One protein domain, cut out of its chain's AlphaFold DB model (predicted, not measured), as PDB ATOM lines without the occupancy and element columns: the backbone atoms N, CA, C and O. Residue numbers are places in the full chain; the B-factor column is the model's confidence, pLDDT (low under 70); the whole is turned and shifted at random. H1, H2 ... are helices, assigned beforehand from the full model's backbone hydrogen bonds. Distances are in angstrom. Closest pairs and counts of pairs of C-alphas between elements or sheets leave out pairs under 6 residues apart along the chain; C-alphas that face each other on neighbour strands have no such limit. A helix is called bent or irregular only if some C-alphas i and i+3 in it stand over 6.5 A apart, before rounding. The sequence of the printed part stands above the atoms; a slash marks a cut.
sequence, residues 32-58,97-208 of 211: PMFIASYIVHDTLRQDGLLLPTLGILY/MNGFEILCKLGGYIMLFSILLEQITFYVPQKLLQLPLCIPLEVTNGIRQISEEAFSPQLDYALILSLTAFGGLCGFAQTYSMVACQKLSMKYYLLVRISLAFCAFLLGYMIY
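This is residues 32 to 58 and 97 to 208 of the 211 residues of an uncharacterized protein of Roseburia sp. AF12-17LB (UniProt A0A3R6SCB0). H6 lies in the middle of an up-and-down bundle of five helices, H1, H2, H5, H6 and H8, each running against the one before it in the chain, with the pairs partly aligned and partly crossed. Beside it, the long helix H3 makes a wing with two partners: H4 folds back on residues 117 to 121 of H3, and H7, which carries on nearly in line from H6, packs on residues 105 to 113. The 139 printed residues hold eight named helices, H1 to H8 in order along the chain, and no named strand, which is all helix. The whole is compact, with a radius of gyration of the C-alphas of 15.5 A, and spans 42 by 37 by 27 A.

H1, residues 32 to 44, and H2, residues 47 to 58, touch at a steep tilt of 47 degrees, opposite ways, closest at the C-alphas of Val 40 and Asp 47, 5.9 A. Residues 53 to 57 of H2 touch residues 161 to 165 of H6, residues 153 to 166, closest at the C-alphas of Leu 57 and Ala 165, 6.2 A. H3, residues 97 to 123, and H4, residues 127 to 134, are a helical hairpin at a shallow tilt of 16 degrees; their closest C-alphas, those of Leu 117 and Cys 134, are 5.9 A apart. H5, residues 139 to 148, forms another helical hairpin with H6, at a shallow tilt of 10 degrees, closest at the C-alphas of Ile 143 and Ile 160, 5.7 A. H1 only just touches H5, with 3 pairs of C-alphas within 8 A, through residue 43 of H1 alone. H7, residues 168 to 182, touches H3 at a steep tilt of 39 degrees, closest at the C-alphas of Tyr 109 and Cys 170, 6.1 A. H8, residues 186 to 207, touches H6 with 32 pairs of C-alphas within 8 A, closest at those of Ser 162 and Ala 197, 4.3 A. H3 and H8 are apart. Every O i to N i+4 pair is within hydrogen-bond range in H3, H5, H6 and H8; the counts are 5 of 9 in H1, 6 of 8 in H2, 2 of 4 in H4 and 9 of 11 in H7.

H1 begins at C-alpha 32, (225.510, 195.198, 320.960). H3 runs 38.9 A from C-alpha 97, (204.385, 199.024, 333.625), and H8 30.8 A to C-alpha 207, (244.385, 195.842, 318.924). H2 and H7 are irregular: C-alphas 48 and 51 are 7.2 A apart, and 178 and 181 7.8 A.

Residues 59 to 96 are not printed, and C-alphas 58 and 97 are 29.7 A apart across this cut. The links printed whole are tight. The mean pLDDT of the printed part is 92.7, and no printed residue is under 70.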
ATOM      1  N   PRO A  32     224.755 195.474 322.183       93.38
ATOM      2  CA  PRO A  32     225.510 195.198 320.960       93.38
ATOM      3  C   PRO A  32     225.038 196.043 319.774       93.38
ATOM      4  O   PRO A  32     225.844 196.416 318.933       93.38
ATOM      5  N   MET A  33     223.744 196.377 319.730       93.81
ATOM      6  CA  MET A  33     223.177 197.239 318.689       93.81
ATOM      7  C   MET A  33     223.706 198.669 318.775       93.81
ATOM      8  O   MET A  33     224.047 199.247 317.750       93.81
ATOM      9  N   PHE A  34     223.827 199.228 319.983       94.19
ATOM     10  CA  PHE A  34     224.447 200.541 320.158       94.19
ATOM     11  C   PHE A  34     225.908 200.520 319.701       94.19
ATOM     12  O   PHE A  34     226.360 201.431 319.019       94.19
ATOM     13  N   ILE A  35     226.637 199.453 320.029       96.12
ATOM     14  CA  ILE A  35     228.028 199.283 319.608       96.12
ATOM     15  C   ILE A  35     228.132 199.195 318.077       96.12
ATOM     16  O   ILE A  35     228.930 199.903 317.474       96.12
ATOM     17  N   ALA A  36     227.319 198.350 317.444       95.06
ATOM     18  CA  ALA A  36     227.374 198.138 316.003       95.06
ATOM     19  C   ALA A  36     226.985 199.392 315.213       95.06
ATOM     20  O   ALA A  36     227.699 199.784 314.297       95.06
ATOM     21  N   SER A  37     225.873 200.028 315.579       95.06
ATOM     22  CA  SER A  37     225.363 201.191 314.855       95.06
ATOM     23  C   SER A  37     226.096 202.466 315.261       95.06
ATOM     24  O   SER A  37     226.784 203.071 314.452       95.06
ATOM     25  N   TYR A  38     226.016 202.864 316.527       95.12
ATOM     26  CA  TYR A  38     226.496 204.184 316.919       95.12
ATOM     27  C   TYR A  38     228.026 204.256 316.993       95.12
ATOM     28  O   TYR A  38     228.634 205.185 316.462       95.12
ATOM     29  N   ILE A  39     228.676 203.274 317.627       95.50
ATOM     30  CA  ILE A  39     230.136 203.316 317.805       95.50
ATOM     31  C   ILE A  39     230.846 202.986 316.493       95.50
ATOM     32  O   ILE A  39     231.655 203.773 316.014       95.50
ATOM     33  N   VAL A  40     230.570 201.821 315.912       94.56
ATOM     34  CA  VAL A  40     231.353 201.311 314.780       94.56
ATOM     35  C   VAL A  40     230.961 201.985 313.467       94.56
ATOM     36  O   VAL A  40     231.844 202.461 312.751       94.56
ATOM     37  N   HIS A  41     229.663 202.040 313.162       93.06
ATOM     38  CA  HIS A  41     229.183 202.548 311.881       93.06
ATOM     39  C   HIS A  41     229.157 204.084 311.830       93.06
ATOM     40  O   HIS A  41     229.780 204.674 310.948       93.06
ATOM     41  N   ASP A  42     228.505 204.740 312.794       92.94
ATOM     42  CA  ASP A  42     228.316 206.198 312.759       92.94
ATOM     43  C   ASP A  42     229.570 206.973 313.194       92.94
ATOM     44  O   ASP A  42     229.966 207.936 312.526       92.94
ATOM     45  N   THR A  43     230.195 206.558 314.305       93.06
ATOM     46  CA  THR A  43     231.315 207.298 314.913       93.06
ATOM     47  C   THR A  43     232.656 206.933 314.280       93.06
ATOM     48  O   THR A  43     233.310 207.790 313.691       93.06
ATOM     49  N   LEU A  44     233.062 205.661 314.351       91.56
ATOM     50  CA  LEU A  44     234.370 205.212 313.857       91.56
ATOM     51  C   LEU A  44     234.415 205.065 312.330       91.56
ATOM     52  O   LEU A  44     235.492 205.158 311.743       91.56
ATOM     53  N   ARG A  45     233.265 204.814 311.685       91.75
ATOM     54  CA  ARG A  45     233.119 204.588 310.232       91.75
ATOM     55  C   ARG A  45     234.040 203.491 309.686       91.75
ATOM     56  O   ARG A  45     234.536 203.572 308.563       91.75
ATOM     57  N   GLN A  46     234.283 202.466 310.500       90.06
ATOM     58  CA  GLN A  46     235.171 201.345 310.191       90.06
ATOM     59  C   GLN A  46     234.492 200.023 310.562       90.06
ATOM     60  O   GLN A  46     234.787 199.428 311.597       90.06
ATOM     61  N   ASP A  47     233.607 199.531 309.691       89.44
ATOM     62  CA  ASP A  47     232.797 198.327 309.949       89.44
ATOM     63  C   ASP A  47     233.639 197.068 310.258       89.44
ATOM     64  O   ASP A  47     233.206 196.181 310.996       89.44
ATOM     65  N   GLY A  48     234.886 197.009 309.770       90.38
ATOM     66  CA  GLY A  48     235.837 195.934 310.081       90.38
ATOM     67  C   GLY A  48     236.221 195.826 311.565       90.38
ATOM     68  O   GLY A  48     236.664 194.764 312.006       90.38
ATOM     69  N   LEU A  49     236.011 196.881 312.361       91.81
ATOM     70  CA  LEU A  49     236.291 196.896 313.800       91.81
ATOM     71  C   LEU A  49     235.154 196.334 314.661       91.81
ATOM     72  O   LEU A  49     235.325 196.226 315.878       91.81
ATOM     73  N   LEU A  50     234.026 195.924 314.070       93.94
ATOM     74  CA  LEU A  50     232.873 195.417 314.819       93.94
ATOM     75  C   LEU A  50     233.220 194.222 315.714       93.94
ATOM     76  O   LEU A  50     232.951 194.245 316.916       93.94
ATOM     77  N   LEU A  51     233.827 193.178 315.140       94.19
ATOM     78  CA  LEU A  51     234.208 191.980 315.892       94.19
ATOM     79  C   LEU A  51     235.234 192.297 316.994       94.19
ATOM     80  O   LEU A  51     234.983 191.910 318.138       94.19
ATOM     81  N   PRO A  52     236.345 193.010 316.705       94.19
ATOM     82  CA  PRO A  52     237.275 193.465 317.735       94.19
ATOM     83  C   PRO A  52     236.587 194.244 318.861       94.19
ATOM     84  O   PRO A  52     236.799 193.937 320.032       94.19
ATOM     85  N   THR A  53     235.714 195.192 318.518       95.75
ATOM     86  CA  THR A  53     235.007 196.038 319.489       95.75
ATOM     87  C   THR A  53     234.121 195.205 320.414       95.75
ATOM     88  O   THR A  53     234.196 195.333 321.639       95.75
ATOM     89  N   LEU A  54     233.306 194.305 319.855       96.25
ATOM     90  CA  LEU A  54     232.461 193.405 320.644       96.25
ATOM     91  C   LEU A  54     233.305 192.476 321.526       96.25
ATOM     92  O   LEU A  54     232.986 192.283 322.699       96.25
ATOM     93  N   GLY A  55     234.399 191.932 320.989       95.62
ATOM     94  CA  GLY A  55     235.322 191.088 321.742       95.62
ATOM     95  C   GLY A  55     235.896 191.808 322.960       95.62
ATOM     96  O   GLY A  55     235.825 191.284 324.072       95.62
ATOM     97  N   ILE A  56     236.392 193.032 322.774       96.12
ATOM     98  CA  ILE A  56     236.983 193.846 323.845       96.12
ATOM     99  C   ILE A  56     235.950 194.203 324.919       96.12
ATOM    100  O   ILE A  56     236.268 194.167 326.106       96.12
ATOM    101  N   LEU A  57     234.714 194.522 324.532       96.06
ATOM    102  CA  LEU A  57     233.686 194.959 325.480       96.06
ATOM    103  C   LEU A  57     232.997 193.802 326.220       96.06
ATOM    104  O   LEU A  57     232.560 194.000 327.354       96.06
ATOM    105  N   TYR A  58     232.898 192.605 325.630       95.31
ATOM    106  CA  TYR A  58     232.155 191.483 326.226       95.31
ATOM    107  C   TYR A  58     233.018 190.333 326.751       95.31
ATOM    108  O   TYR A  58     232.616 189.702 327.730       95.31
ATOM    109  N   MET A  97     204.106 197.956 332.661       91.44
ATOM    110  CA  MET A  97     204.385 199.024 333.625       91.44
ATOM    111  C   MET A  97     205.867 199.074 334.017       91.44
ATOM    112  O   MET A  97     206.476 200.144 333.997       91.44
ATOM    113  N   ASN A  98     206.482 197.922 334.299       87.94
ATOM    114  CA  ASN A  98     207.917 197.845 334.584       87.94
ATOM    115  C   ASN A  98     208.754 198.297 333.372       87.94
ATOM    116  O   ASN A  98     209.760 198.986 333.535       87.94
ATOM    117  N   GLY A  99     208.319 197.974 332.149       88.94
ATOM    118  CA  GLY A  99     208.922 198.482 330.917       88.94
ATOM    119  C   GLY A  99     208.891 200.011 330.831       88.94
ATOM    120  O   GLY A  99     209.930 200.627 330.582       88.94
ATOM    121  N   PHE A 100     207.736 200.630 331.099       91.81
ATOM    122  CA  PHE A 100     207.602 202.090 331.143       91.81
ATOM    123  C   PHE A 100     208.463 202.726 332.232       91.81
ATOM    124  O   PHE A 100     209.120 203.730 331.966       91.81
ATOM    125  N   GLU A 101     208.508 202.148 333.432       89.94
ATOM    126  CA  GLU A 101     209.349 202.650 334.522       89.94
ATOM    127  C   GLU A 101     210.830 202.646 334.123       89.94
ATOM    128  O   GLU A 101     211.529 203.649 334.295       89.94
ATOM    129  N   ILE A 102     211.310 201.541 333.545       88.69
ATOM    130  CA  ILE A 102     212.700 201.416 333.100       88.69
ATOM    131  C   ILE A 102     213.008 202.416 331.986       88.69
ATOM    132  O   ILE A 102     214.047 203.078 332.040       88.69
ATOM    133  N   LEU A 103     212.120 202.543 330.997       90.06
ATOM    134  CA  LEU A 103     212.290 203.470 329.881       90.06
ATOM    135  C   LEU A 103     212.292 204.929 330.355       90.06
ATOM    136  O   LEU A 103     213.149 205.707 329.941       90.06
ATOM    137  N   CYS A 104     211.379 205.282 331.261       92.12
ATOM    138  CA  CYS A 104     211.281 206.616 331.841       92.12
ATOM    139  C   CYS A 104     212.525 206.956 332.671       92.12
ATOM    140  O   CYS A 104     213.102 208.027 332.495       92.12
ATOM    141  N   LYS A 105     213.012 206.026 333.507       90.69
ATOM    142  CA  LYS A 105     214.277 206.201 334.237       90.69
ATOM    143  C   LYS A 105     215.449 206.391 333.275       90.69
ATOM    144  O   LYS A 105     216.210 207.338 333.437       90.69
ATOM    145  N   LEU A 106     215.584 205.532 332.264       89.75
ATOM    146  CA  LEU A 106     216.657 205.621 331.268       89.75
ATOM    147  C   LEU A 106     216.659 206.989 330.566       89.75
ATOM    148  O   LEU A 106     217.670 207.687 330.596       89.75
ATOM    149  N   GLY A 107     215.520 207.395 329.998       91.81
ATOM    150  CA  GLY A 107     215.380 208.679 329.310       91.81
ATOM    151  C   GLY A 107     215.563 209.880 330.241       91.81
ATOM    152  O   GLY A 107     216.271 210.823 329.896       91.81
ATOM    153  N   GLY A 108     214.997 209.825 331.450       94.75
ATOM    154  CA  GLY A 108     215.108 210.888 332.449       94.75
ATOM    155  C   GLY A 108     216.546 211.120 332.913       94.75
ATOM    156  O   GLY A 108     216.984 212.265 333.001       94.75
ATOM    157  N   TYR A 109     217.317 210.052 333.142       94.81
ATOM    158  CA  TYR A 109     218.736 210.181 333.476       94.81
ATOM    159  C   TYR A 109     219.562 210.712 332.300       94.81
ATOM    160  O   TYR A 109     220.425 211.559 332.519       94.81
ATOM    161  N   ILE A 110     219.306 210.274 331.063       92.56
ATOM    162  CA  ILE A 110     220.006 210.820 329.886       92.56
ATOM    163  C   ILE A 110     219.729 212.323 329.751       92.56
ATOM    164  O   ILE A 110     220.664 213.106 329.586       92.56
ATOM    165  N   MET A 111     218.467 212.743 329.890       94.50
ATOM    166  CA  MET A 111     218.073 214.152 329.822       94.50
ATOM    167  C   MET A 111     218.727 214.980 330.933       94.50
ATOM    168  O   MET A 111     219.329 216.013 330.651       94.50
ATOM    169  N   LEU A 112     218.681 214.501 332.181       95.56
ATOM    170  CA  LEU A 112     219.295 215.178 333.323       95.56
ATOM    171  C   LEU A 112     220.800 215.390 333.115       95.56
ATOM    172  O   LEU A 112     221.299 216.496 333.298       95.56
ATOM    173  N   PHE A 113     221.525 214.342 332.716       95.44
ATOM    174  CA  PHE A 113     222.968 214.438 332.497       95.44
ATOM    175  C   PHE A 113     223.326 215.270 331.257       95.44
ATOM    176  O   PHE A 113     224.363 215.929 331.269       95.44
ATOM    177  N   SER A 114     222.462 215.317 330.239       92.69
ATOM    178  CA  SER A 114     222.636 216.209 329.082       92.69
ATOM    179  C   SER A 114     222.496 217.681 329.483       92.69
ATOM    180  O   SER A 114     223.352 218.488 329.132       92.69
ATOM    181  N   ILE A 115     221.495 218.023 330.305       94.75
ATOM    182  CA  ILE A 115     221.340 219.380 330.856       94.75
ATOM    183  C   ILE A 115     222.565 219.752 331.701       94.75
ATOM    184  O   ILE A 115     223.116 220.839 331.546       94.75
ATOM    185  N   LEU A 116     223.033 218.852 332.574       94.25
ATOM    186  CA  LEU A 116     224.238 219.088 333.379       94.25
ATOM    187  C   LEU A 116     225.482 219.322 332.510       94.25
ATOM    188  O   LEU A 116     226.293 220.191 332.830       94.25
ATOM    189  N   LEU A 117     225.628 218.579 331.412       93.25
ATOM    190  CA  LEU A 117     226.720 218.762 330.459       93.25
ATOM    191  C   LEU A 117     226.676 220.149 329.809       93.25
ATOM    192  O   LEU A 117     227.721 220.800 329.714       93.25
ATOM    193  N   GLU A 118     225.495 220.623 329.404       92.25
ATOM    194  CA  GLU A 118     225.316 221.980 328.869       92.25
ATOM    195  C   GLU A 118     225.700 223.045 329.901       92.25
ATOM    196  O   GLU A 118     226.426 223.984 329.569       92.25
ATOM    197  N   GLN A 119     225.301 222.871 331.166       94.12
ATOM    198  CA  GLN A 119     225.692 223.792 332.239       94.12
ATOM    199  C   GLN A 119     227.215 223.826 332.424       94.12
ATOM    200  O   GLN A 119     227.809 224.902 332.459       94.12
ATOM    201  N   ILE A 120     227.880 222.669 332.497       92.25
ATOM    202  CA  ILE A 120     229.344 222.611 332.663       92.25
ATOM    203  C   ILE A 120     230.049 223.263 331.473       92.25
ATOM    204  O   ILE A 120     230.981 224.037 331.669       92.25
ATOM    205  N   THR A 121     229.576 223.003 330.255       90.56
ATOM    206  CA  THR A 121     230.131 223.593 329.028       90.56
ATOM    207  C   THR A 121     229.987 225.114 329.006       90.56
ATOM    208  O   THR A 121     230.899 225.810 328.568       90.56
ATOM    209  N   PHE A 122     228.876 225.643 329.518       91.62
ATOM    210  CA  PHE A 122     228.654 227.083 329.614       91.62
ATOM    211  C   PHE A 122     229.581 227.757 330.639       91.62
ATOM    212  O   PHE A 122     230.144 228.814 330.361       91.62
ATOM    213  N   TYR A 123     229.763 227.153 331.818       92.62
ATOM    214  CA  TYR A 123     230.550 227.750 332.906       92.62
ATOM    215  C   TYR A 123     232.057 227.460 332.837       92.62
ATOM    216  O   TYR A 123     232.844 228.200 333.429       92.62
ATOM    217  N   VAL A 124     232.479 226.405 332.135       92.06
ATOM    218  CA  VAL A 124     233.884 225.992 332.008       92.06
ATOM    219  C   VAL A 124     234.327 226.126 330.546       92.06
ATOM    220  O   VAL A 124     234.326 225.144 329.809       92.06
ATOM    221  N   PRO A 125     234.756 227.327 330.106       84.88
ATOM    222  CA  PRO A 125     235.145 227.562 328.713       84.88
ATOM    223  C   PRO A 125     236.506 226.944 328.352       84.88
ATOM    224  O   PRO A 125     236.867 226.844 327.180       84.88
ATOM    225  N   GLN A 126     237.306 226.561 329.351       90.00
ATOM    226  CA  GLN A 126     238.622 225.968 329.133       90.00
ATOM    227  C   GLN A 126     238.499 224.475 328.825       90.00
ATOM    228  O   GLN A 126     238.307 223.667 329.736       90.00
ATOM    229  N   LYS A 127     238.714 224.102 327.557       85.56
ATOM    230  CA  LYS A 127     238.644 222.710 327.074       85.56
ATOM    231  C   LYS A 127     239.423 221.703 327.929       85.56
ATOM    232  O   LYS A 127     238.911 220.626 328.212       85.56
ATOM    233  N   LEU A 128     240.630 222.059 328.382       86.50
ATOM    234  CA  LEU A 128     241.480 221.163 329.179       86.50
ATOM    235  C   LEU A 128     240.818 220.734 330.500       86.50
ATOM    236  O   LEU A 128     241.010 219.607 330.946       86.50
ATOM    237  N   LEU A 129     240.034 221.625 331.112       88.19
ATOM    238  CA  LEU A 129     239.285 221.339 332.334       88.19
ATOM    239  C   LEU A 129     237.899 220.758 332.026       88.19
ATOM    240  O   LEU A 129     237.397 219.919 332.768       88.19
ATOM    241  N   GLN A 130     237.290 221.189 330.923       90.25
ATOM    242  CA  GLN A 130     235.950 220.788 330.511       90.25
ATOM    243  C   GLN A 130     235.880 219.317 330.078       90.25
ATOM    244  O   GLN A 130     235.014 218.587 330.549       90.25
ATOM    245  N   LEU A 131     236.792 218.859 329.215       89.38
ATOM    246  CA  LEU A 131     236.782 217.499 328.661       89.38
ATOM    247  C   LEU A 131     236.754 216.392 329.733       89.38
ATOM    248  O   LEU A 131     235.848 215.557 329.679       89.38
ATOM    249  N   PRO A 132     237.650 216.369 330.743       90.44
ATOM    250  CA  PRO A 132     237.614 215.325 331.769       90.44
ATOM    251  C   PRO A 132     236.359 215.381 332.653       90.44
ATOM    252  O   PRO A 132     236.012 214.373 333.263       90.44
ATOM    253  N   LEU A 133     235.672 216.528 332.724       90.62
ATOM    254  CA  LEU A 133     234.404 216.664 333.442       90.62
ATOM    255  C   LEU A 133     233.219 216.194 332.597       90.62
ATOM    256  O   LEU A 133     232.337 215.525 333.128       90.62
ATOM    257  N   CYS A 134     233.190 216.526 331.305       92.56
ATOM    258  CA  CYS A 134     232.053 216.257 330.429       92.56
ATOM    259  C   CYS A 134     232.025 214.828 329.884       92.56
ATOM    260  O   CYS A 134     230.979 214.181 329.947       92.56
ATOM    261  N   ILE A 135     233.163 214.312 329.407       93.75
ATOM    262  CA  ILE A 135     233.265 212.990 328.771       93.75
ATOM    263  C   ILE A 135     232.659 211.861 329.628       93.75
ATOM    264  O   ILE A 135     231.894 211.058 329.094       93.75
ATOM    265  N   PRO A 136     232.932 211.757 330.945       94.50
ATOM    266  CA  PRO A 136     232.402 210.655 331.738       94.50
ATOM    267  C   PRO A 136     230.935 210.836 332.149       94.50
ATOM    268  O   PRO A 136     230.384 209.906 332.738       94.50
ATOM    269  N   LEU A 137     230.289 211.985 331.911       94.50
ATOM    270  CA  LEU A 137     228.923 212.229 332.397       94.50
ATOM    271  C   LEU A 137     227.917 211.297 331.744       94.50
ATOM    272  O   LEU A 137     227.162 210.618 332.434       94.50
ATOM    273  N   GLU A 138     227.912 211.264 330.423       94.62
ATOM    274  CA  GLU A 138     226.940 210.534 329.629       94.62
ATOM    275  C   GLU A 138     227.664 209.992 328.397       94.62
ATOM    276  O   GLU A 138     228.433 210.702 327.753       94.62
ATOM    277  N   VAL A 139     227.470 208.703 328.115       94.50
ATOM    278  CA  VAL A 139     228.304 207.968 327.161       94.50
ATOM    279  C   VAL A 139     228.117 208.478 325.736       94.50
ATOM    280  O   VAL A 139     229.107 208.614 325.029       94.50
ATOM    281  N   THR A 140     226.892 208.792 325.307       94.00
ATOM    282  CA  THR A 140     226.654 209.252 323.929       94.00
ATOM    283  C   THR A 140     227.307 210.608 323.665       94.00
ATOM    284  O   THR A 140     228.054 210.766 322.700       94.00
ATOM    285  N   ASN A 141     227.125 211.572 324.567       93.75
ATOM    286  CA  ASN A 141     227.751 212.883 324.454       93.75
ATOM    287  C   ASN A 141     229.271 212.805 324.615       93.75
ATOM    288  O   ASN A 141     229.985 213.508 323.905       93.75
ATOM    289  N   GLY A 142     229.766 211.951 325.514       94.88
ATOM    290  CA  GLY A 142     231.197 211.745 325.699       94.88
ATOM    291  C   GLY A 142     231.862 211.153 324.459       94.88
ATOM    292  O   GLY A 142     232.888 211.668 324.035       94.88
ATOM    293  N   ILE A 143     231.256 210.144 323.822       95.50
ATOM    294  CA  ILE A 143     231.745 209.583 322.550       95.50
ATOM    295  C   ILE A 143     231.788 210.664 321.469       95.50
ATOM    296  O   ILE A 143     232.819 210.823 320.820       95.50
ATOM    297  N   ARG A 144     230.710 211.449 321.322       94.00
ATOM    298  CA  ARG A 144     230.678 212.564 320.367       94.00
ATOM    299  C   ARG A 144     231.825 213.545 320.618       94.00
ATOM    300  O   ARG A 144     232.550 213.867 319.686       94.00
ATOM    301  N   GLN A 145     232.025 213.964 321.867       93.06
ATOM    302  CA  GLN A 145     233.109 214.882 322.226       93.06
ATOM    303  C   GLN A 145     234.489 214.305 321.901       93.06
ATOM    304  O   GLN A 145     235.307 215.022 321.342       93.06
ATOM    305  N   ILE A 146     234.753 213.027 322.202       94.69
ATOM    306  CA  ILE A 146     236.046 212.409 321.868       94.69
ATOM    307  C   ILE A 146     236.249 212.401 320.341       94.69
ATOM    308  O   ILE A 146     237.314 212.809 319.889       94.69
ATOM    309  N   SER A 147     235.217 212.054 319.560       92.12
ATOM    310  CA  SER A 147     235.294 211.997 318.089       92.12
ATOM    311  C   SER A 147     235.452 213.363 317.402       92.12
ATOM    312  O   SER A 147     235.926 213.446 316.271       92.12
ATOM    313  N   GLU A 148     235.032 214.441 318.068       90.94
ATOM    314  CA  GLU A 148     235.187 215.819 317.585       90.94
ATOM    315  C   GLU A 148     236.570 216.399 317.920       90.94
ATOM    316  O   GLU A 148     237.018 217.352 317.274       90.94
ATOM    317  N   GLU A 149     237.257 215.848 318.923       89.56
ATOM    318  CA  GLU A 149     238.620 216.245 319.260       89.56
ATOM    319  C   GLU A 149     239.632 215.601 318.298       89.56
ATOM    320  O   GLU A 149     239.501 214.459 317.866       89.56
ATOM    321  N   ALA A 150     240.698 216.335 317.966       83.94
ATOM    322  CA  ALA A 150     241.715 215.899 317.004       83.94
ATOM    323  C   ALA A 150     242.739 214.914 317.614       83.94
ATOM    324  O   ALA A 150     243.953 215.117 317.510       83.94
ATOM    325  N   PHE A 151     242.267 213.870 318.298       87.62
ATOM    326  CA  PHE A 151     243.118 212.795 318.816       87.62
ATOM    327  C   PHE A 151     243.600 211.860 317.699       87.62
ATOM    328  O   PHE A 151     243.075 211.853 316.586       87.62
ATOM    329  N   SER A 152     244.619 211.041 317.989       92.38
ATOM    330  CA  SER A 152     244.985 209.964 317.067       92.38
ATOM    331  C   SER A 152     243.859 208.917 317.015       92.38
ATOM    332  O   SER A 152     243.277 208.624 318.062       92.38
ATOM    333  N   PRO A 153     243.580 208.291 315.855       91.44
ATOM    334  CA  PRO A 153     242.497 207.307 315.731       91.44
ATOM    335  C   PRO A 153     242.604 206.143 316.729       91.44
ATOM    336  O   PRO A 153     241.607 205.660 317.259       91.44
ATOM    337  N   GLN A 154     243.835 205.735 317.045       93.69
ATOM    338  CA  GLN A 154     244.126 204.711 318.045       93.69
ATOM    339  C   GLN A 154     243.723 205.140 319.465       93.69
ATOM    340  O   GLN A 154     243.179 204.337 320.226       93.69
ATOM    341  N   LEU A 155     244.002 206.394 319.838       94.06
ATOM    342  CA  LEU A 155     243.638 206.926 321.149       94.06
ATOM    343  C   LEU A 155     242.129 207.166 321.246       94.06
ATOM    344  O   LEU A 155     241.537 206.802 322.257       94.06
ATOM    345  N   ASP A 156     241.520 207.725 320.198       94.56
ATOM    346  CA  ASP A 156     240.071 207.928 320.096       94.56
ATOM    347  C   ASP A 156     239.318 206.604 320.302       94.56
ATOM    348  O   ASP A 156     238.520 206.465 321.235       94.56
ATOM    349  N   TYR A 157     239.698 205.565 319.551       95.81
ATOM    350  CA  TYR A 157     239.145 204.220 319.709       95.81
ATOM    351  C   TYR A 157     239.284 203.692 321.145       95.81
ATOM    352  O   TYR A 157     238.301 203.259 321.750       95.81
ATOM    353  N   ALA A 158     240.481 203.766 321.736       96.69
ATOM    354  CA  ALA A 158     240.719 203.295 323.101       96.69
ATOM    355  C   ALA A 158     239.882 204.053 324.151       96.69
ATOM    356  O   ALA A 158     239.349 203.435 325.081       96.69
ATOM    357  N   LEU A 159     239.736 205.375 324.009       96.50
ATOM    358  CA  LEU A 159     238.929 206.212 324.901       96.50
ATOM    359  C   LEU A 159     237.433 205.904 324.768       96.50
ATOM    360  O   LEU A 159     236.763 205.742 325.791       96.50
ATOM    361  N   ILE A 160     236.925 205.746 323.543       96.75
ATOM    362  CA  ILE A 160     235.532 205.358 323.279       96.75
ATOM    363  C   ILE A 160     235.220 204.000 323.919       96.75
ATOM    364  O   ILE A 160     234.205 203.864 324.613       96.75
ATOM    365  N   LEU A 161     236.090 202.996 323.751       97.00
ATOM    366  CA  LEU A 161     235.883 201.676 324.358       97.00
ATOM    367  C   LEU A 161     235.935 201.730 325.885       97.00
ATOM    368  O   LEU A 161     235.097 201.117 326.548       97.00
ATOM    369  N   SER A 162     236.875 202.491 326.447       97.44
ATOM    370  CA  SER A 162     236.985 202.709 327.892       97.44
ATOM    371  C   SER A 162     235.718 203.344 328.468       97.44
ATOM    372  O   SER A 162     235.131 202.821 329.421       97.44
ATOM    373  N   LEU A 163     235.230 204.422 327.848       97.06
ATOM    374  CA  LEU A 163     234.007 205.111 328.259       97.06
ATOM    375  C   LEU A 163     232.779 204.196 328.154       97.06
ATOM    376  O   LEU A 163     231.953 204.152 329.069       97.06
ATOM    377  N   THR A 164     232.687 203.418 327.076       96.50
ATOM    378  CA  THR A 164     231.599 202.456 326.844       96.50
ATOM    379  C   THR A 164     231.604 201.340 327.895       96.50
ATOM    380  O   THR A 164     230.559 200.996 328.459       96.50
ATOM    381  N   ALA A 165     232.782 200.805 328.225       96.12
ATOM    382  CA  ALA A 165     232.960 199.804 329.275       96.12
ATOM    383  C   ALA A 165     232.730 200.369 330.686       96.12
ATOM    384  O   ALA A 165     232.273 199.638 331.563       96.12
ATOM    385  N   PHE A 166     232.978 201.659 330.919       95.69
ATOM    386  CA  PHE A 166     232.630 202.332 332.172       95.69
ATOM    387  C   PHE A 166     231.113 202.548 332.293       95.69
ATOM    388  O   PHE A 166     230.508 202.211 333.315       95.69
ATOM    389  N   GLY A 167     230.458 203.008 331.224       92.88
ATOM    390  CA  GLY A 167     229.018 203.295 331.172       92.88
ATOM    391  C   GLY A 167     228.619 204.702 331.644       92.88
ATOM    392  O   GLY A 167     227.429 205.006 331.701       92.88
ATOM    393  N   GLY A 168     229.593 205.555 331.973       94.50
ATOM    394  CA  GLY A 168     229.379 206.938 332.404       94.50
ATOM    395  C   GLY A 168     228.747 207.094 333.796       94.50
ATOM    396  O   GLY A 168     228.226 206.151 334.401       94.50
ATOM    397  N   LEU A 169     228.763 208.322 334.313       95.19
ATOM    398  CA  LEU A 169     228.119 208.695 335.576       95.19
ATOM    399  C   LEU A 169     226.592 208.597 335.474       95.19
ATOM    400  O   LEU A 169     225.937 208.191 336.434       95.19
ATOM    401  N   CYS A 170     226.038 208.870 334.292       94.62
ATOM    402  CA  CYS A 170     224.637 208.639 333.966       94.62
ATOM    403  C   CYS A 170     224.273 207.160 334.150       94.62
ATOM    404  O   CYS A 170     223.344 206.843 334.894       94.62
ATOM    405  N   GLY A 171     225.049 206.236 333.572       93.12
ATOM    406  CA  GLY A 171     224.834 204.797 333.745       93.12
ATOM    407  C   GLY A 171     225.018 204.336 335.194       93.12
ATOM    408  O   GLY A 171     224.270 203.478 335.671       93.12
ATOM    409  N   PHE A 172     225.955 204.930 335.938       93.81
ATOM    410  CA  PHE A 172     226.107 204.681 337.375       93.81
ATOM    411  C   PHE A 172     224.852 205.091 338.165       93.81
ATOM    412  O   PHE A 172     224.327 204.286 338.936       93.81
ATOM    413  N   ALA A 173     224.331 206.302 337.940       93.75
ATOM    414  CA  ALA A 173     223.124 206.802 338.598       93.75
ATOM    415  C   ALA A 173     221.879 205.975 338.230       93.75
ATOM    416  O   ALA A 173     221.108 205.591 339.113       93.75
ATOM    417  N   GLN A 174     221.737 205.610 336.951       92.81
ATOM    418  CA  GLN A 174     220.695 204.692 336.488       92.81
ATOM    419  C   GLN A 174     220.772 203.359 337.232       92.81
ATOM    420  O   GLN A 174     219.768 202.881 337.755       92.81
ATOM    421  N   THR A 175     221.966 202.777 337.335       92.12
ATOM    422  CA  THR A 175     222.177 201.497 338.023       92.12
ATOM    423  C   THR A 175     221.800 201.589 339.486       92.12
ATOM    424  O   THR A 175     221.047 200.744 339.963       92.12
ATOM    425  N   TYR A 176     222.261 202.635 340.172       91.56
ATOM    426  CA  TYR A 176     221.919 202.881 341.567       91.56
ATOM    427  C   TYR A 176     220.403 202.936 341.778       91.56
ATOM    428  O   TYR A 176     219.882 202.245 342.650       91.56
ATOM    429  N   SER A 177     219.681 203.670 340.925       89.50
ATOM    430  CA  SER A 177     218.217 203.788 341.003       89.50
ATOM    431  C   SER A 177     217.470 202.458 340.831       89.50
ATOM    432  O   SER A 177     216.338 202.321 341.295       89.50
ATOM    433  N   MET A 178     218.091 201.478 340.166       87.19
ATOM    434  CA  MET A 178     217.506 200.160 339.899       87.19
ATOM    435  C   MET A 178     217.788 199.139 341.003       87.19
ATOM    436  O   MET A 178     217.069 198.148 341.087       87.19
ATOM    437  N   VAL A 179     218.824 199.358 341.820       86.56
ATOM    438  CA  VAL A 179     219.276 198.409 342.861       86.56
ATOM    439  C   VAL A 179     219.191 198.970 344.284       86.56
ATOM    440  O   VAL A 179     219.611 198.312 345.239       86.56
ATOM    441  N   ALA A 180     218.672 200.191 344.440       81.94
ATOM    442  CA  ALA A 180     218.610 200.900 345.716       81.94
ATOM    443  C   ALA A 180     217.877 200.096 346.806       81.94
ATOM    444  O   ALA A 180     218.321 200.066 347.954       81.94
ATOM    445  N   CYS A 181     216.806 199.383 346.444       81.12
ATOM    446  CA  CYS A 181     216.017 198.575 347.377       81.12
ATOM    447  C   CYS A 181     216.793 197.358 347.908       81.12
ATOM    448  O   CYS A 181     216.640 196.976 349.067       81.12
ATOM    449  N   GLN A 182     217.674 196.777 347.094       82.50
ATOM    450  CA  GLN A 182     218.379 195.533 347.397       82.50
ATOM    451  C   GLN A 182     219.700 195.760 348.143       82.50
ATOM    452  O   GLN A 182     220.378 194.791 348.479       82.50
ATOM    453  N   LYS A 183     220.097 197.009 348.437       81.75
ATOM    454  CA  LYS A 183     221.344 197.340 349.164       81.75
ATOM    455  C   LYS A 183     222.573 196.606 348.594       81.75
ATOM    456  O   LYS A 183     223.372 196.029 349.341       81.75
ATOM    457  N   LEU A 184     222.685 196.547 347.266       85.06
ATOM    458  CA  LEU A 184     223.872 196.024 346.585       85.06
ATOM    459  C   LEU A 184     225.014 197.051 346.666       85.06
ATOM    460  O   LEU A 184     224.787 198.260 346.719       85.06
ATOM    461  N   SER A 185     226.260 196.576 346.716       89.00
ATOM    462  CA  SER A 185     227.424 197.445 346.930       89.00
ATOM    463  C   SER A 185     227.793 198.224 345.664       89.00
ATOM    464  O   SER A 185     228.516 197.725 344.802       89.00
ATOM    465  N   MET A 186     227.375 199.489 345.574       91.31
ATOM    466  CA  MET A 186     227.776 200.369 344.465       91.31
ATOM    467  C   MET A 186     229.278 200.667 344.433       91.31
ATOM    468  O   MET A 186     229.818 200.967 343.372       91.31
ATOM    469  N   LYS A 187     229.973 200.560 345.573       91.50
ATOM    470  CA  LYS A 187     231.437 200.685 345.618       91.50
ATOM    471  C   LYS A 187     232.104 199.551 344.840       91.50
ATOM    472  O   LYS A 187     233.005 199.802 344.049       91.50
ATOM    473  N   TYR A 188     231.623 198.321 345.037       91.38
ATOM    474  CA  TYR A 188     232.100 197.158 344.292       91.38
ATOM    475  C   TYR A 188     231.777 197.281 342.799       91.38
ATOM    476  O   TYR A 188     232.662 197.092 341.972       91.38
ATOM    477  N   TYR A 189     230.547 197.689 342.462       93.00
ATOM    478  CA  TYR A 189     230.159 197.994 341.080       93.00
ATOM    479  C   TYR A 189     231.135 198.963 340.418       93.00
ATOM    480  O   TYR A 189     231.678 198.667 339.359       93.00
ATOM    481  N   LEU A 190     231.385 200.107 341.062       94.12
ATOM    482  CA  LEU A 190     232.253 201.140 340.513       94.12
ATOM    483  C   LEU A 190     233.672 200.615 340.281       94.12
ATOM    484  O   LEU A 190     234.236 200.857 339.218       94.12
ATOM    485  N   LEU A 191     234.218 199.861 341.239       94.62
ATOM    486  CA  LEU A 191     235.542 199.254 341.116       94.62
ATOM    487  C   LEU A 191     235.615 198.319 339.902       94.62
ATOM    488  O   LEU A 191     236.513 198.466 339.079       94.62
ATOM    489  N   VAL A 192     234.639 197.418 339.749       94.25
ATOM    490  CA  VAL A 192     234.573 196.494 338.606       94.25
ATOM    491  C   VAL A 192     234.471 197.260 337.285       94.25
ATOM    492  O   VAL A 192     235.197 196.944 336.346       94.25
ATOM    493  N   ARG A 193     233.628 198.298 337.204       94.69
ATOM    494  CA  ARG A 193     233.479 199.111 335.984       94.69
ATOM    495  C   ARG A 193     234.758 199.860 335.624       94.69
ATOM    496  O   ARG A 193     235.113 199.887 334.454       94.69
ATOM    497  N   ILE A 194     235.471 200.413 336.605       95.62
ATOM    498  CA  ILE A 194     236.768 201.068 336.377       95.62
ATOM    499  C   ILE A 194     237.809 200.050 335.895       95.62
ATOM    500  O   ILE A 194     238.528 200.326 334.937       95.62
ATOM    501  N   SER A 195     237.871 198.858 336.498       95.75
ATOM    502  CA  SER A 195     238.787 197.800 336.051       95.75
ATOM    503  C   SER A 195     238.492 197.341 334.619       95.75
ATOM    504  O   SER A 195     239.418 197.161 333.830       95.75
ATOM    505  N   LEU A 196     237.215 197.186 334.263       96.25
ATOM    506  CA  LEU A 196     236.799 196.826 332.905       96.25
ATOM    507  C   LEU A 196     237.074 197.950 331.902       96.25
ATOM    508  O   LEU A 196     237.549 197.665 330.808       96.25
ATOM    509  N   ALA A 197     236.844 199.210 332.277       97.00
ATOM    510  CA  ALA A 197     237.169 200.372 331.453       97.00
ATOM    511  C   ALA A 197     238.671 200.464 331.166       97.00
ATOM    512  O   ALA A 197     239.082 200.609 330.017       97.00
ATOM    513  N   PHE A 198     239.499 200.276 332.194       97.12
ATOM    514  CA  PHE A 198     240.950 200.227 332.044       97.12
ATOM    515  C   PHE A 198     241.397 199.070 331.138       97.12
ATOM    516  O   PHE A 198     242.225 199.259 330.250       97.12
ATOM    517  N   CYS A 199     240.811 197.882 331.307       97.00
ATOM    518  CA  CYS A 199     241.081 196.739 330.436       97.00
ATOM    519  C   CYS A 199     240.682 197.023 328.976       97.00
ATOM    520  O   CYS A 199     241.465 196.754 328.066       97.00
ATOM    521  N   ALA A 200     239.507 197.619 328.753       97.19
ATOM    522  CA  ALA A 200     239.025 197.991 327.426       97.19
ATOM    523  C   ALA A 200     239.914 199.049 326.758       97.19
ATOM    524  O   ALA A 200     240.193 198.930 325.569       97.19
ATOM    525  N   PHE A 201     240.412 200.028 327.520       97.56
ATOM    526  CA  PHE A 201     241.381 201.010 327.033       97.56
ATOM    527  C   PHE A 201     242.658 200.333 326.526       97.56
ATOM    528  O   PHE A 201     243.066 200.558 325.391       97.56
ATOM    529  N   LEU A 202     243.270 199.471 327.349       96.81
ATOM    530  CA  LEU A 202     244.512 198.783 326.989       96.81
ATOM    531  C   LEU A 202     244.329 197.888 325.760       96.81
ATOM    532  O   LEU A 202     245.116 197.966 324.820       96.81
ATOM    533  N   LEU A 203     243.279 197.065 325.745       96.00
ATOM    534  CA  LEU A 203     242.996 196.180 324.617       96.00
ATOM    535  C   LEU A 203     242.662 196.971 323.349       96.00
ATOM    536  O   LEU A 203     243.157 196.627 322.281       96.00
ATOM    537  N   GLY A 204     241.871 198.039 323.463       95.12
ATOM    538  CA  GLY A 204     241.549 198.932 322.351       95.12
ATOM    539  C   GLY A 204     242.797 199.563 321.753       95.12
ATOM    540  O   GLY A 204     243.005 199.479 320.545       95.12
ATOM    541  N   TYR A 205     243.671 200.104 322.602       94.38
ATOM    542  CA  TYR A 205     244.921 200.717 322.169       94.38
ATOM    543  C   TYR A 205     245.860 199.706 321.496       94.38
ATOM    544  O   TYR A 205     246.492 200.038 320.500       94.38
ATOM    545  N   MET A 206     245.947 198.469 321.998       92.44
ATOM    546  CA  MET A 206     246.842 197.446 321.436       92.44
ATOM    547  C   MET A 206     246.317 196.777 320.160       92.44
ATOM    548  O   MET A 206     247.118 196.383 319.318       92.44
ATOM    549  N   ILE A 207     245.001 196.586 320.039       91.00
ATOM    550  CA  ILE A 207     244.385 195.842 318.924       91.00
ATOM    551  C   ILE A 207     244.111 196.747 317.722       91.00
ATOM    552  O   ILE A 207     244.024 196.243 316.602       91.00
ATOM    553  N   TYR A 208     243.960 198.059 317.933       89.69
ATOM    554  CA  TYR A 208     243.721 198.980 316.829       89.69
ATOM    555  C   TYR A 208     244.843 198.849 315.785       89.69
ATOM    556  O   TYR A 208     246.018 198.946 316.154       89.69
TER     557      TYR A 208